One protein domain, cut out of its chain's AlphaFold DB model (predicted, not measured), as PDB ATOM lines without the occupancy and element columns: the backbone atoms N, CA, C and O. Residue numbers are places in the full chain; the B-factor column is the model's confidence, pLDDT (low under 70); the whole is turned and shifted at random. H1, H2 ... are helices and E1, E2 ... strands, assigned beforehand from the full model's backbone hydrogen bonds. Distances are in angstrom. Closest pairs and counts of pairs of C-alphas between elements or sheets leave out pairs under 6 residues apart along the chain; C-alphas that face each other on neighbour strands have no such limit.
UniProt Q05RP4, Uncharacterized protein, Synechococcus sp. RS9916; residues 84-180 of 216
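AT A GLANCE: This is residues 84 to 180 of the 216 residues of an uncharacterized protein of Synechococcus sp. RS9916 (UniProt Q05RP4). This is one long, narrow, twisted sheet with no layer of helices over it: E1, E2 and E3 run antiparallel nearly from end to end, and the shorter E4 lies beside the later part of E3. The small helix H1 makes the turn between E1 and E2 at one end, the long loop of residues 120 to 142 joins E2 to E3 at the other, and the tail, residues 174 to 180, sticks out after the short helix H2. The printed part has 97 residues, with four named strands and two named helices in the order E1 H1 E2 E3 E4 H2, and its class is mostly strand. The sheet's order is E1 - E2 - E3 - E4, all antiparallel. The whole is loose, with a radius of gyration of the C-alphas of 17.6 A, and a rod in outline, 55 by 25 by 23 A.

HOW THE PARTS SIT: Begin with the edge strand E1, residues 85 to 98, and its antiparallel neighbour E2, residues 108 to 119, at 165 degrees; look for N 91 and O 116, within hydrogen-bond range at 2.8 A. H1, residues 99 to 103, only grazes the sheet with residues 99 to 101; its closest C-alphas to E2 are those of Leu 99 and Thr 108, 5.4 A apart. E3, residues 143 to 156, forms a hairpin with E2 at 161 degrees, where N 113 and O 149 are 2.8 A apart. E4, residues 161 to 167, the other edge strand, forms a hairpin with E3 at 156 degrees, with N 152 and O 165 at 2.9 A. E2, E3 and E4 make a meander, each strand the antiparallel neighbour of the one before. E1 and E4 are apart. H2, residues 170 to 173, is not on the sheet. In H1 every O i to N i+4 pair is within hydrogen-bond range; H2 is too short for such a pair.

IN THESE COORDINATES: Find C-alpha 85 at (9.733, 53.445, 55.591); from there E1 runs 42.7 A to C-alpha 98 at (-2.367, 14.385, 43.228). H1 follows over 5.4 A, then E2 runs back 36.0 A. E3 spans 40.2 A and E4 19.2 A. H2 spans 5.7 A, ending at C-alpha 173 at (11.328, 26.568, 35.184).

THE WHOLE: Look to Gly 84 and Gly 104 for the two C-alphas farthest apart, 55.0 A. The printed part has no cut. The link from E2 to E3 is long, with 23 residues; the other links are tight. Residues 174 to 180 stand free. The mean pLDDT of the printed part is 82.7, and residue 84 and residues 170 to 180 are under 70.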
ATOM      1  N   GLY A  84      11.011  58.077  54.351       69.31
ATOM      2  CA  GLY A  84       9.966  57.196  54.878       69.31
ATOM      3  C   GLY A  84      10.358  55.716  54.868       69.31
ATOM      4  O   GLY A  84      11.237  55.290  54.115       69.31
ATOM      5  N   VAL A  85       9.701  54.912  55.709       77.81
ATOM      6  CA  VAL A  85       9.733  53.445  55.591       77.81
ATOM      7  C   VAL A  85       8.646  53.031  54.606       77.81
ATOM      8  O   VAL A  85       7.462  53.226  54.867       77.81
ATOM      9  N   ASN A  86       9.047  52.431  53.492       84.06
ATOM     10  CA  ASN A  86       8.151  51.917  52.468       84.06
ATOM     11  C   ASN A  86       8.005  50.403  52.596       84.06
ATOM     12  O   ASN A  86       8.997  49.674  52.637       84.06
ATOM     13  N   GLY A  87       6.761  49.935  52.660       86.81
ATOM     14  CA  GLY A  87       6.428  48.522  52.814       86.81
ATOM     15  C   GLY A  87       5.998  47.868  51.506       86.81
ATOM     16  O   GLY A  87       5.307  48.486  50.689       86.81
ATOM     17  N   ALA A  88       6.357  46.599  51.349       88.25
ATOM     18  CA  ALA A  88       5.807  45.685  50.359       88.25
ATOM     19  C   ALA A  88       5.537  44.330  51.019       88.25
ATOM     20  O   ALA A  88       6.340  43.851  51.820       88.25
ATOM     21  N   GLN A  89       4.410  43.713  50.688       90.94
ATOM     22  CA  GLN A  89       4.080  42.360  51.110       90.94
ATOM     23  C   GLN A  89       3.429  41.577  49.974       90.94
ATOM     24  O   GLN A  89       2.642  42.118  49.193       90.94
ATOM     25  N   GLU A  90       3.741  40.290  49.928       90.50
ATOM     26  CA  GLU A  90       3.194  39.323  48.986       90.50
ATOM     27  C   GLU A  90       2.682  38.108  49.772       90.50
ATOM     28  O   GLU A  90       3.353  37.601  50.674       90.50
ATOM     29  N   PHE A  91       1.480  37.646  49.440       89.44
ATOM     30  CA  PHE A  91       0.904  36.409  49.955       89.44
ATOM     31  C   PHE A  91       0.584  35.479  48.794       89.44
ATOM     32  O   PHE A  91      -0.221  35.821  47.932       89.44
ATOM     33  N   LEU A  92       1.194  34.302  48.792       87.38
ATOM     34  CA  LEU A  92       0.933  33.236  47.838       87.38
ATOM     35  C   LEU A  92       0.157  32.125  48.533       87.38
ATOM     36  O   LEU A  92       0.562  31.660  49.599       87.38
ATOM     37  N   LEU A  93      -0.927  31.680  47.906       87.75
ATOM     38  CA  LEU A  93      -1.725  30.542  48.348       87.75
ATOM     39  C   LEU A  93      -1.919  29.586  47.178       87.75
ATOM     40  O   LEU A  93      -2.409  29.980  46.124       87.75
ATOM     41  N   GLU A  94      -1.566  28.326  47.375       88.06
ATOM     42  CA  GLU A  94      -1.675  27.269  46.382       88.06
ATOM     43  C   GLU A  94      -2.614  26.166  46.857       88.06
ATOM     44  O   GLU A  94      -2.542  25.722  48.006       88.06
ATOM     45  N   ALA A  95      -3.429  25.673  45.929       89.06
ATOM     46  CA  ALA A  95      -4.086  24.383  46.032       89.06
ATOM     47  C   ALA A  95      -3.549  23.448  44.943       89.06
ATOM     48  O   ALA A  95      -3.538  23.807  43.765       89.06
ATOM     49  N   SER A  96      -3.133  22.242  45.323       89.06
ATOM     50  CA  SER A  96      -2.635  21.222  44.399       89.06
ATOM     51  C   SER A  96      -3.276  19.861  44.654       89.06
ATOM     52  O   SER A  96      -3.654  19.531  45.776       89.06
ATOM     53  N   LEU A  97      -3.434  19.068  43.595       91.00
ATOM     54  CA  LEU A  97      -4.090  17.765  43.632       91.00
ATOM     55  C   LEU A  97      -3.219  16.702  42.958       91.00
ATOM     56  O   LEU A  97      -2.836  16.833  41.792       91.00
ATOM     57  N   ASP A  98      -2.957  15.634  43.705       91.12
ATOM     58  CA  ASP A  98      -2.367  14.385  43.228       91.12
ATOM     59  C   ASP A  98      -3.440  13.552  42.517       91.12
ATOM     60  O   ASP A  98      -4.301  12.948  43.165       91.12
ATOM     61  N   LEU A  99      -3.413  13.500  41.187       93.75
ATOM     62  CA  LEU A  99      -4.408  12.724  40.446       93.75
ATOM     63  C   LEU A  99      -4.160  11.213  40.529       93.75
ATOM     64  O   LEU A  99      -5.101  10.450  40.312       93.75
ATOM     65  N   GLY A 100      -2.951  10.773  40.892       93.81
ATOM     66  CA  GLY A 100      -2.673   9.365  41.183       93.81
ATOM     67  C   GLY A 100      -3.468   8.906  42.397       93.81
ATOM     68  O   GLY A 100      -4.209   7.930  42.339       93.81
ATOM     69  N   LYS A 101      -3.424   9.695  43.473       91.12
ATOM     70  CA  LYS A 101      -4.200   9.412  44.689       91.12
ATOM     71  C   LYS A 101      -5.695   9.680  44.541       91.12
ATOM     72  O   LYS A 101      -6.488   8.999  45.179       91.12
ATOM     73  N   ALA A 102      -6.088  10.685  43.756       93.44
ATOM     74  CA  ALA A 102      -7.493  11.069  43.633       93.44
ATOM     75  C   ALA A 102      -8.288  10.147  42.696       93.44
ATOM     76  O   ALA A 102      -9.413   9.774  43.019       93.44
ATOM     77  N   ILE A 103      -7.727   9.820  41.527       96.44
ATOM     78  CA  ILE A 103      -8.437   9.124  40.439       96.44
ATOM     79  C   ILE A 103      -7.594   8.031  39.755       96.44
ATOM     80  O   ILE A 103      -7.984   7.535  38.702       96.44
ATOM     81  N   GLY A 104      -6.435   7.662  40.314       95.31
ATOM     82  CA  GLY A 104      -5.554   6.628  39.756       95.31
ATOM     83  C   GLY A 104      -4.720   7.076  38.553       95.31
ATOM     84  O   GLY A 104      -4.124   6.246  37.871       95.31
ATOM     85  N   LEU A 105      -4.665   8.377  38.251       94.88
ATOM     86  CA  LEU A 105      -3.845   8.892  37.156       94.88
ATOM     87  C   LEU A 105      -2.421   9.183  37.649       94.88
ATOM     88  O   LEU A 105      -2.035  10.337  37.859       94.88
ATOM     89  N   ASP A 106      -1.642   8.117  37.813       92.81
ATOM     90  CA  ASP A 106      -0.310   8.148  38.424       92.81
ATOM     91  C   ASP A 106       0.615   9.207  37.827       92.81
ATOM     92  O   ASP A 106       0.555   9.523  36.637       92.81
ATOM     93  N   HIS A 107       1.497   9.760  38.659       90.44
ATOM     94  CA  HIS A 107       2.496  10.755  38.252       90.44
ATOM     95  C   HIS A 107       1.911  12.027  37.613       90.44
ATOM     96  O   HIS A 107       2.586  12.703  36.831       90.44
ATOM     97  N   THR A 108       0.662  12.365  37.945       90.50
ATOM     98  CA  THR A 108      -0.028  13.540  37.401       90.50
ATOM     99  C   THR A 108      -0.471  14.470  38.514       90.50
ATOM    100  O   THR A 108      -1.047  14.039  39.509       90.50
ATOM    101  N   TRP A 109      -0.201  15.757  38.324       89.44
ATOM    102  CA  TRP A 109      -0.493  16.810  39.285       89.44
ATOM    103  C   TRP A 109      -1.218  17.951  38.599       89.44
ATOM    104  O   TRP A 109      -0.851  18.318  37.485       89.44
ATOM    105  N   ILE A 110      -2.190  18.539  39.284       91.44
ATOM    106  CA  ILE A 110      -2.765  19.833  38.907       91.44
ATOM    107  C   ILE A 110      -2.623  20.803  40.071       91.44
ATOM    108  O   ILE A 110      -2.670  20.381  41.226       91.44
ATOM    109  N   TRP A 111      -2.442  22.087  39.784       89.62
ATOM    110  CA  TRP A 111      -2.408  23.119  40.816       89.62
ATOM    111  C   TRP A 111      -2.917  24.459  40.309       89.62
ATOM    112  O   TRP A 111      -2.948  24.734  39.106       89.62
ATOM    113  N   VAL A 112      -3.309  25.283  41.272       91.44
ATOM    114  CA  VAL A 112      -3.712  26.674  41.108       91.44
ATOM    115  C   VAL A 112      -3.099  27.486  42.242       91.44
ATOM    116  O   VAL A 112      -3.137  27.063  43.397       91.44
ATOM    117  N   GLN A 113      -2.534  28.645  41.920       89.00
ATOM    118  CA  GLN A 113      -1.881  29.525  42.879       89.00
ATOM    119  C   GLN A 113      -2.397  30.955  42.724       89.00
ATOM    120  O   GLN A 113      -2.349  31.536  41.639       89.00
ATOM    121  N   GLY A 114      -2.899  31.515  43.820       90.31
ATOM    122  CA  GLY A 114      -3.278  32.917  43.936       90.31
ATOM    123  C   GLY A 114      -2.160  33.734  44.577       90.31
ATOM    124  O   GLY A 114      -1.492  33.256  45.493       90.31
ATOM    125  N   LEU A 115      -1.991  34.971  44.116       90.62
ATOM    126  CA  LEU A 115      -1.089  35.968  44.689       90.62
ATOM    127  C   LEU A 115      -1.904  37.173  45.155       90.62
ATOM    128  O   LEU A 115      -2.701  37.703  44.388       90.62
ATOM    129  N   GLN A 116      -1.665  37.643  46.374       93.06
ATOM    130  CA  GLN A 116      -2.053  38.972  46.827       93.06
ATOM    131  C   GLN A 116      -0.797  39.819  46.996       93.06
ATOM    132  O   GLN A 116       0.099  39.454  47.754       93.06
ATOM    133  N   VAL A 117      -0.769  40.976  46.349       90.94
ATOM    134  CA  VAL A 117       0.283  41.983  46.511       90.94
ATOM    135  C   VAL A 117      -0.304  43.185  47.228       90.94
ATOM    136  O   VAL A 117      -1.372  43.658  46.847       90.94
ATOM    137  N   ASN A 118       0.400  43.698  48.239       91.62
ATOM    138  CA  ASN A 118       0.122  45.004  48.831       91.62
ATOM    139  C   ASN A 118       1.438  45.768  49.006       91.62
ATOM    140  O   ASN A 118       2.290  45.365  49.797       91.62
ATOM    141  N   THR A 119       1.606  46.879  48.299       88.25
ATOM    142  CA  THR A 119       2.790  47.736  48.410       88.25
ATOM    143  C   THR A 119       2.387  49.187  48.608       88.25
ATOM    144  O   THR A 119       1.349  49.649  48.137       88.25
ATOM    145  N   THR A 120       3.245  49.919  49.306       86.00
ATOM    146  CA  THR A 120       3.274  51.383  49.226       86.00
ATOM    147  C   THR A 120       3.736  51.809  47.830       86.00
ATOM    148  O   THR A 120       4.426  51.046  47.146       86.00
ATOM    149  N   SER A 121       3.353  53.013  47.404       78.81
ATOM    150  CA  SER A 121       3.681  53.567  46.083       78.81
ATOM    151  C   SER A 121       5.178  53.646  45.811       78.81
ATOM    152  O   SER A 121       5.626  53.417  44.690       78.81
ATOM    153  N   ASP A 122       5.955  53.915  46.856       77.62
ATOM    154  CA  ASP A 122       7.364  54.271  46.722       77.62
ATOM    155  C   ASP A 122       8.316  53.117  47.055       77.62
ATOM    156  O   ASP A 122       9.528  53.260  46.904       77.62
ATOM    157  N   ALA A 123       7.801  51.936  47.425       75.69
ATOM    158  CA  ALA A 123       8.602  50.787  47.870       75.69
ATOM    159  C   ALA A 123       9.749  50.390  46.926       75.69
ATOM    160  O   ALA A 123      10.774  49.895  47.391       75.69
ATOM    161  N   GLY A 124       9.601  50.598  45.615       73.94
ATOM    162  CA  GLY A 124      10.622  50.247  44.617       73.94
ATOM    163  C   GLY A 124      11.359  51.439  44.013       73.94
ATOM    164  O   GLY A 124      12.314  51.239  43.270       73.94
ATOM    165  N   LEU A 125      10.913  52.663  44.303       74.12
ATOM    166  CA  LEU A 125      11.285  53.853  43.535       74.12
ATOM    167  C   LEU A 125      12.292  54.748  44.258       74.12
ATOM    168  O   LEU A 125      13.009  55.495  43.600       74.12
ATOM    169  N   VAL A 126      12.405  54.632  45.586       72.19
ATOM    170  CA  VAL A 126      13.176  55.569  46.429       72.19
ATOM    171  C   VAL A 126      14.635  55.741  45.980       72.19
ATOM    172  O   VAL A 126      15.200  56.830  46.061       72.19
ATOM    173  N   THR A 127      15.248  54.672  45.464       74.50
ATOM    174  CA  THR A 127      16.679  54.638  45.117       74.50
ATOM    175  C   THR A 127      16.996  54.965  43.662       74.50
ATOM    176  O   THR A 127      18.158  55.209  43.352       74.50
ATOM    177  N   GLY A 128      16.013  54.931  42.755       74.56
ATOM    178  CA  GLY A 128      16.268  55.005  41.308       74.56
ATOM    179  C   GLY A 128      17.073  53.816  40.753       74.56
ATOM    180  O   GLY A 128      17.582  53.882  39.635       74.56
ATOM    181  N   SER A 129      17.220  52.736  41.527       76.31
ATOM    182  CA  SER A 129      17.989  51.550  41.146       76.31
ATOM    183  C   SER A 129      17.247  50.701  40.117       76.31
ATOM    184  O   SER A 129      16.109  50.293  40.343       76.31
ATOM    185  N   VAL A 130      17.937  50.328  39.036       73.88
ATOM    186  CA  VAL A 130      17.441  49.343  38.055       73.88
ATOM    187  C   VAL A 130      17.297  47.952  38.683       73.88
ATOM    188  O   VAL A 130      16.408  47.194  38.307       73.88
ATOM    189  N   GLN A 131      18.146  47.617  39.658       71.88
ATOM    190  CA  GLN A 131      18.059  46.350  40.392       71.88
ATOM    191  C   GLN A 131      16.932  46.355  41.438       71.88
ATOM    192  O   GLN A 131      16.575  45.300  41.956       71.88
ATOM    193  N   GLY A 132      16.364  47.532  41.728       72.19
ATOM    194  CA  GLY A 132      15.396  47.749  42.795       72.19
ATOM    195  C   GLY A 132      16.045  47.781  44.181       72.19
ATOM    196  O   GLY A 132      17.051  47.128  44.446       72.19
ATOM    197  N   SER A 133      15.469  48.564  45.092       73.06
ATOM    198  CA  SER A 133      15.836  48.558  46.520       73.06
ATOM    199  C   SER A 133      15.025  47.567  47.339       73.06
ATOM    200  O   SER A 133      15.435  47.186  48.432       73.06
ATOM    201  N   ASN A 134      13.873  47.150  46.815       76.12
ATOM    202  CA  ASN A 134      12.981  46.219  47.471       76.12
ATOM    203  C   ASN A 134      12.691  45.041  46.550       76.12
ATOM    204  O   ASN A 134      11.900  45.132  45.607       76.12
ATOM    205  N   SER A 135      13.312  43.933  46.941       77.44
ATOM    206  CA  SER A 135      12.766  42.591  46.919       77.44
ATOM    207  C   SER A 135      11.450  42.441  46.179       77.44
ATOM    208  O   SER A 135      11.416  42.137  44.996       77.44
ATOM    209  N   LEU A 136      10.369  42.694  46.914       79.44
ATOM    210  CA  LEU A 136       8.967  42.353  46.665       79.44
ATOM    211  C   LEU A 136       8.220  43.351  45.776       79.44
ATOM    212  O   LEU A 136       7.016  43.239  45.580       79.44
ATOM    213  N   THR A 137       8.909  44.343  45.224       75.81
ATOM    214  CA  THR A 137       8.223  45.343  44.406       75.81
ATOM    215  C   THR A 137       7.889  44.805  43.028       75.81
ATOM    216  O   THR A 137       8.636  44.028  42.428       75.81
ATOM    217  N   THR A 138       6.713  45.197  42.552       71.50
ATOM    218  CA  THR A 138       6.202  44.888  41.220       71.50
ATOM    219  C   THR A 138       5.560  46.149  40.641       71.50
ATOM    220  O   THR A 138       5.174  47.040  41.408       71.50
ATOM    221  N   PRO A 139       5.459  46.270  39.305       74.88
ATOM    222  CA  PRO A 139       4.745  47.380  38.689       74.88
ATOM    223  C   PRO A 139       3.301  47.497  39.214       74.88
ATOM    224  O   PRO A 139       2.722  46.483  39.624       74.88
ATOM    225  N   PRO A 140       2.701  48.704  39.191       77.75
ATOM    226  CA  PRO A 140       1.292  48.883  39.522       77.75
ATOM    227  C   PRO A 140       0.388  47.926  38.722       77.75
ATOM    228  O   PRO A 140       0.700  47.630  37.565       77.75
ATOM    229  N   PRO A 141      -0.755  47.491  39.286       85.56
ATOM    230  CA  PRO A 141      -1.375  48.001  40.515       85.56
ATOM    231  C   PRO A 141      -0.768  47.440  41.816       85.56
ATOM    232  O   PRO A 141      -0.508  46.250  41.930       85.56
ATOM    233  N   TRP A 142      -0.559  48.290  42.828       84.62
ATOM    234  CA  TRP A 142       0.151  47.927  44.071       84.62
ATOM    235  C   TRP A 142      -0.695  47.228  45.138       84.62
ATOM    236  O   TRP A 142      -0.154  46.724  46.117       84.62
ATOM    237  N   ASN A 143      -2.011  47.183  44.953       91.69
ATOM    238  CA  ASN A 143      -2.923  46.360  45.735       91.69
ATOM    239  C   ASN A 143      -3.746  45.534  44.754       91.69
ATOM    240  O   ASN A 143      -4.601  46.082  44.053       91.69
ATOM    241  N   ARG A 144      -3.432  44.244  44.647       92.56
ATOM    242  CA  ARG A 144      -4.089  43.364  43.682       92.56
ATOM    243  C   ARG A 144      -4.056  41.910  44.110       92.56
ATOM    244  O   ARG A 144      -3.071  41.446  44.684       92.56
ATOM    245  N   SER A 145      -5.121  41.210  43.742       94.75
ATOM    246  CA  SER A 145      -5.185  39.755  43.742       94.75
ATOM    247  C   SER A 145      -5.036  39.250  42.313       94.75
ATOM    248  O   SER A 145      -5.679  39.767  41.399       94.75
ATOM    249  N   GLU A 146      -4.219  38.226  42.109       90.81
ATOM    250  CA  GLU A 146      -3.941  37.657  40.795       90.81
ATOM    251  C   GLU A 146      -4.026  36.135  40.827       90.81
ATOM    252  O   GLU A 146      -3.572  35.486  41.769       90.81
ATOM    253  N   LEU A 147      -4.539  35.552  39.740       91.12
ATOM    254  CA  LEU A 147      -4.245  34.162  39.412       91.12
ATOM    255  C   LEU A 147      -2.790  34.101  38.947       91.12
ATOM    256  O   LEU A 147      -2.485  34.449  37.800       91.12
ATOM    257  N   PHE A 148      -1.903  33.709  39.849       87.12
ATOM    258  CA  PHE A 148      -0.470  33.715  39.614       87.12
ATOM    259  C   PHE A 148      -0.050  32.509  38.774       87.12
ATOM    260  O   PHE A 148       0.523  32.692  37.698       87.12
ATOM    261  N   GLU A 149      -0.460  31.305  39.181       87.75
ATOM    262  CA  GLU A 149      -0.229  30.076  38.418       87.75
ATOM    263  C   GLU A 149      -1.482  29.218  38.282       87.75
ATOM    264  O   GLU A 149      -2.337  29.172  39.165       87.75
ATOM    265  N   PHE A 150      -1.546  28.475  37.184       90.81
ATOM    266  CA  PHE A 150      -2.351  27.265  37.084       90.81
ATOM    267  C   PHE A 150      -1.679  26.334  36.086       90.81
ATOM    268  O   PHE A 150      -1.305  26.767  34.995       90.81
ATOM    269  N   ALA A 151      -1.525  25.061  36.423       89.38
ATOM    270  CA  ALA A 151      -0.904  24.122  35.504       89.38
ATOM    271  C   ALA A 151      -1.248  22.668  35.817       89.38
ATOM    272  O   ALA A 151      -1.693  22.314  36.910       89.38
ATOM    273  N   VAL A 152      -1.035  21.833  34.803       90.44
ATOM    274  CA  VAL A 152      -1.022  20.377  34.892       90.44
ATOM    275  C   VAL A 152       0.380  19.878  34.572       90.44
ATOM    276  O   VAL A 152       1.003  20.328  33.611       90.44
ATOM    277  N   ARG A 153       0.867  18.925  35.362       89.88
ATOM    278  CA  ARG A 153       2.136  18.230  35.152       89.88
ATOM    279  C   ARG A 153       1.897  16.741  34.995       89.88
ATOM    280  O   ARG A 153       1.189  16.150  35.807       89.88
ATOM    281  N   LYS A 154       2.582  16.131  34.030       91.19
ATOM    282  CA  LYS A 154       2.700  14.679  33.878       91.19
ATOM    283  C   LYS A 154       4.169  14.285  33.782       91.19
ATOM    284  O   LYS A 154       4.894  14.811  32.937       91.19
ATOM    285  N   ASP A 155       4.573  13.341  34.623       90.25
ATOM    286  CA  ASP A 155       5.893  12.721  34.555       90.25
ATOM    287  C   ASP A 155       5.795  11.356  33.841       90.25
ATOM    288  O   ASP A 155       4.888  10.565  34.103       90.25
ATOM    289  N   PHE A 156       6.728  11.085  32.925       90.94
ATOM    290  CA  PHE A 156       6.848   9.845  32.152       90.94
ATOM    291  C   PHE A 156       8.203   9.180  32.414       90.94
ATOM    292  O   PHE A 156       9.192   9.863  32.700       90.94
ATOM    293  N   TRP A 157       8.251   7.850  32.269       92.62
ATOM    294  CA  TRP A 157       9.464   7.029  32.408       92.62
ATOM    295  C   TRP A 157      10.248   7.343  33.691       92.62
ATOM    296  O   TRP A 157      11.405   7.756  33.629       92.62
ATOM    297  N   ASP A 158       9.589   7.215  34.846       84.56
ATOM    298  CA  ASP A 158      10.169   7.486  36.171       84.56
ATOM    299  C   ASP A 158      10.745   8.907  36.320       84.56
ATOM    300  O   ASP A 158      11.780   9.128  36.948       84.56
ATOM    301  N   GLY A 159      10.079   9.892  35.711       79.94
ATOM    302  CA  GLY A 159      10.462  11.303  35.797       79.94
ATOM    303  C   GLY A 159      11.555  11.735  34.820       79.94
ATOM    304  O   GLY A 159      12.054  12.854  34.938       79.94
ATOM    305  N   ARG A 160      11.922  10.897  33.841       84.50
ATOM    306  CA  ARG A 160      12.889  11.264  32.788       84.50
ATOM    307  C   ARG A 160      12.340  12.301  31.813       84.50
ATOM    308  O   ARG A 160      13.108  13.114  31.309       84.50
ATOM    309  N   LEU A 161      11.032  12.278  31.551       85.44
ATOM    310  CA  LEU A 161      10.339  13.333  30.814       85.44
ATOM    311  C   LEU A 161       9.245  13.926  31.694       85.44
ATOM    312  O   LEU A 161       8.410  13.204  32.230       85.44
ATOM    313  N   ARG A 162       9.224  15.253  31.778       86.50
ATOM    314  CA  ARG A 162       8.208  16.027  32.481       86.50
ATOM    315  C   ARG A 162       7.551  16.979  31.500       86.50
ATOM    316  O   ARG A 162       8.230  17.821  30.917       86.50
ATOM    317  N   LEU A 163       6.240  16.852  31.340       88.25
ATOM    318  CA  LEU A 163       5.431  17.803  30.586       88.25
ATOM    319  C   LEU A 163       4.641  18.654  31.566       88.25
ATOM    320  O   LEU A 163       3.980  18.115  32.454       88.25
ATOM    321  N   ILE A 164       4.715  19.971  31.394       88.56
ATOM    322  CA  ILE A 164       3.913  20.929  32.145       88.56
ATOM    323  C   ILE A 164       3.177  21.813  31.147       88.56
ATOM    324  O   ILE A 164       3.785  22.329  30.210       88.56
ATOM    325  N   ALA A 165       1.873  21.969  31.344       90.31
ATOM    326  CA  ALA A 165       1.031  22.829  30.529       90.31
ATOM    327  C   ALA A 165       0.188  23.729  31.432       90.31
ATOM    328  O   ALA A 165      -0.477  23.249  32.350       90.31
ATOM    329  N   GLY A 166       0.211  25.032  31.163       89.88
ATOM    330  CA  GLY A 166      -0.541  26.023  31.922       89.88
ATOM    331  C   GLY A 166       0.137  27.389  31.942       89.88
ATOM    332  O   GLY A 166       1.044  27.659  31.152       89.88
ATOM    333  N   LYS A 167      -0.313  28.246  32.856       88.69
ATOM    334  CA  LYS A 167       0.311  29.531  33.170       88.69
ATOM    335  C   LYS A 167       1.248  29.350  34.356       88.69
ATOM    336  O   LYS A 167       0.803  28.984  35.442       88.69
ATOM    337  N   GLN A 168       2.516  29.676  34.148       81.06
ATOM    338  CA  GLN A 168       3.535  29.683  35.190       81.06
ATOM    339  C   GLN A 168       4.511  30.835  34.993       81.06
ATOM    340  O   GLN A 168       4.695  31.311  33.868       81.06
ATOM    341  N   SER A 169       5.172  31.258  36.071       76.44
ATOM    342  CA  SER A 169       6.290  32.194  35.940       76.44
ATOM    343  C   SER A 169       7.478  31.500  35.275       76.44
ATOM    344  O   SER A 169       7.891  30.411  35.674       76.44
ATOM    345  N   ALA A 170       8.075  32.141  34.267       67.94
ATOM    346  CA  ALA A 170       9.229  31.582  33.560       67.94
ATOM    347  C   ALA A 170      10.399  31.283  34.515       67.94
ATOM    348  O   ALA A 170      11.080  30.271  34.355       67.94
ATOM    349  N   SER A 171      10.573  32.106  35.552       64.25
ATOM    350  CA  SER A 171      11.626  31.965  36.564       64.25
ATOM    351  C   SER A 171      11.494  30.709  37.433       64.25
ATOM    352  O   SER A 171      12.422  30.367  38.155       64.25
ATOM    353  N   ILE A 172      10.354  30.010  37.392       64.62
ATOM    354  CA  ILE A 172      10.141  28.756  38.131       64.62
ATOM    355  C   ILE A 172      10.734  27.556  37.380       64.62
ATOM    356  O   ILE A 172      11.152  26.574  37.999       64.62
ATOM    357  N   THR A 173      10.830  27.647  36.053       63.41
ATOM    358  CA  THR A 173      11.328  26.568  35.184       63.41
ATOM    359  C   THR A 173      12.694  26.895  34.580       63.41
ATOM    360  O   THR A 173      13.482  25.987  34.324       63.41
ATOM    361  N   PHE A 174      13.016  28.176  34.398       63.81
ATOM    362  CA  PHE A 174      14.264  28.653  33.806       63.81
ATOM    363  C   PHE A 174      15.042  29.525  34.792       63.81
ATOM    364  O   PHE A 174      14.455  30.244  35.592       63.81
ATOM    365  N   ALA A 175      16.376  29.462  34.724       59.59
ATOM    366  CA  ALA A 175      17.300  30.255  35.547       59.59
ATOM    367  C   ALA A 175      17.171  30.086  37.081       59.59
ATOM    368  O   ALA A 175      17.741  30.874  37.832       59.59
ATOM    369  N   ASN A 176      16.490  29.037  37.556       57.78
ATOM    370  CA  ASN A 176      16.408  28.714  38.978       57.78
ATOM    371  C   ASN A 176      17.468  27.677  39.385       57.78
ATOM    372  O   ASN A 176      17.494  26.564  38.864       57.78
ATOM    373  N   ILE A 177      18.324  28.019  40.346       55.72
ATOM    374  CA  ILE A 177      19.250  27.073  40.972       55.72
ATOM    375  C   ILE A 177      18.797  26.888  42.418       55.72
ATOM    376  O   ILE A 177      19.114  27.706  43.281       55.72
ATOM    377  N   ASN A 178      18.091  25.790  42.700       53.25
ATOM    378  CA  ASN A 178      17.776  25.426  44.079       53.25
ATOM    379  C   ASN A 178      19.073  25.024  44.790       53.25
ATOM    380  O   ASN A 178      19.627  23.951  44.538       53.25
ATOM    381  N   ARG A 179      19.551  25.880  45.693       51.34
ATOM    382  CA  ARG A 179      20.508  25.472  46.721       51.34
ATOM    383  C   ARG A 179      19.715  25.014  47.945       51.34
ATOM    384  O   ARG A 179      18.825  25.752  48.360       51.34
ATOM    385  N   PRO A 180      20.008  23.829  48.508       50.28
ATOM    386  CA  PRO A 180      19.440  23.440  49.791       50.28
ATOM    387  C   PRO A 180      19.754  24.524  50.825       50.28
ATOM    388  O   PRO A 180      20.911  24.937  50.941       50.28
TER     389      PRO A 180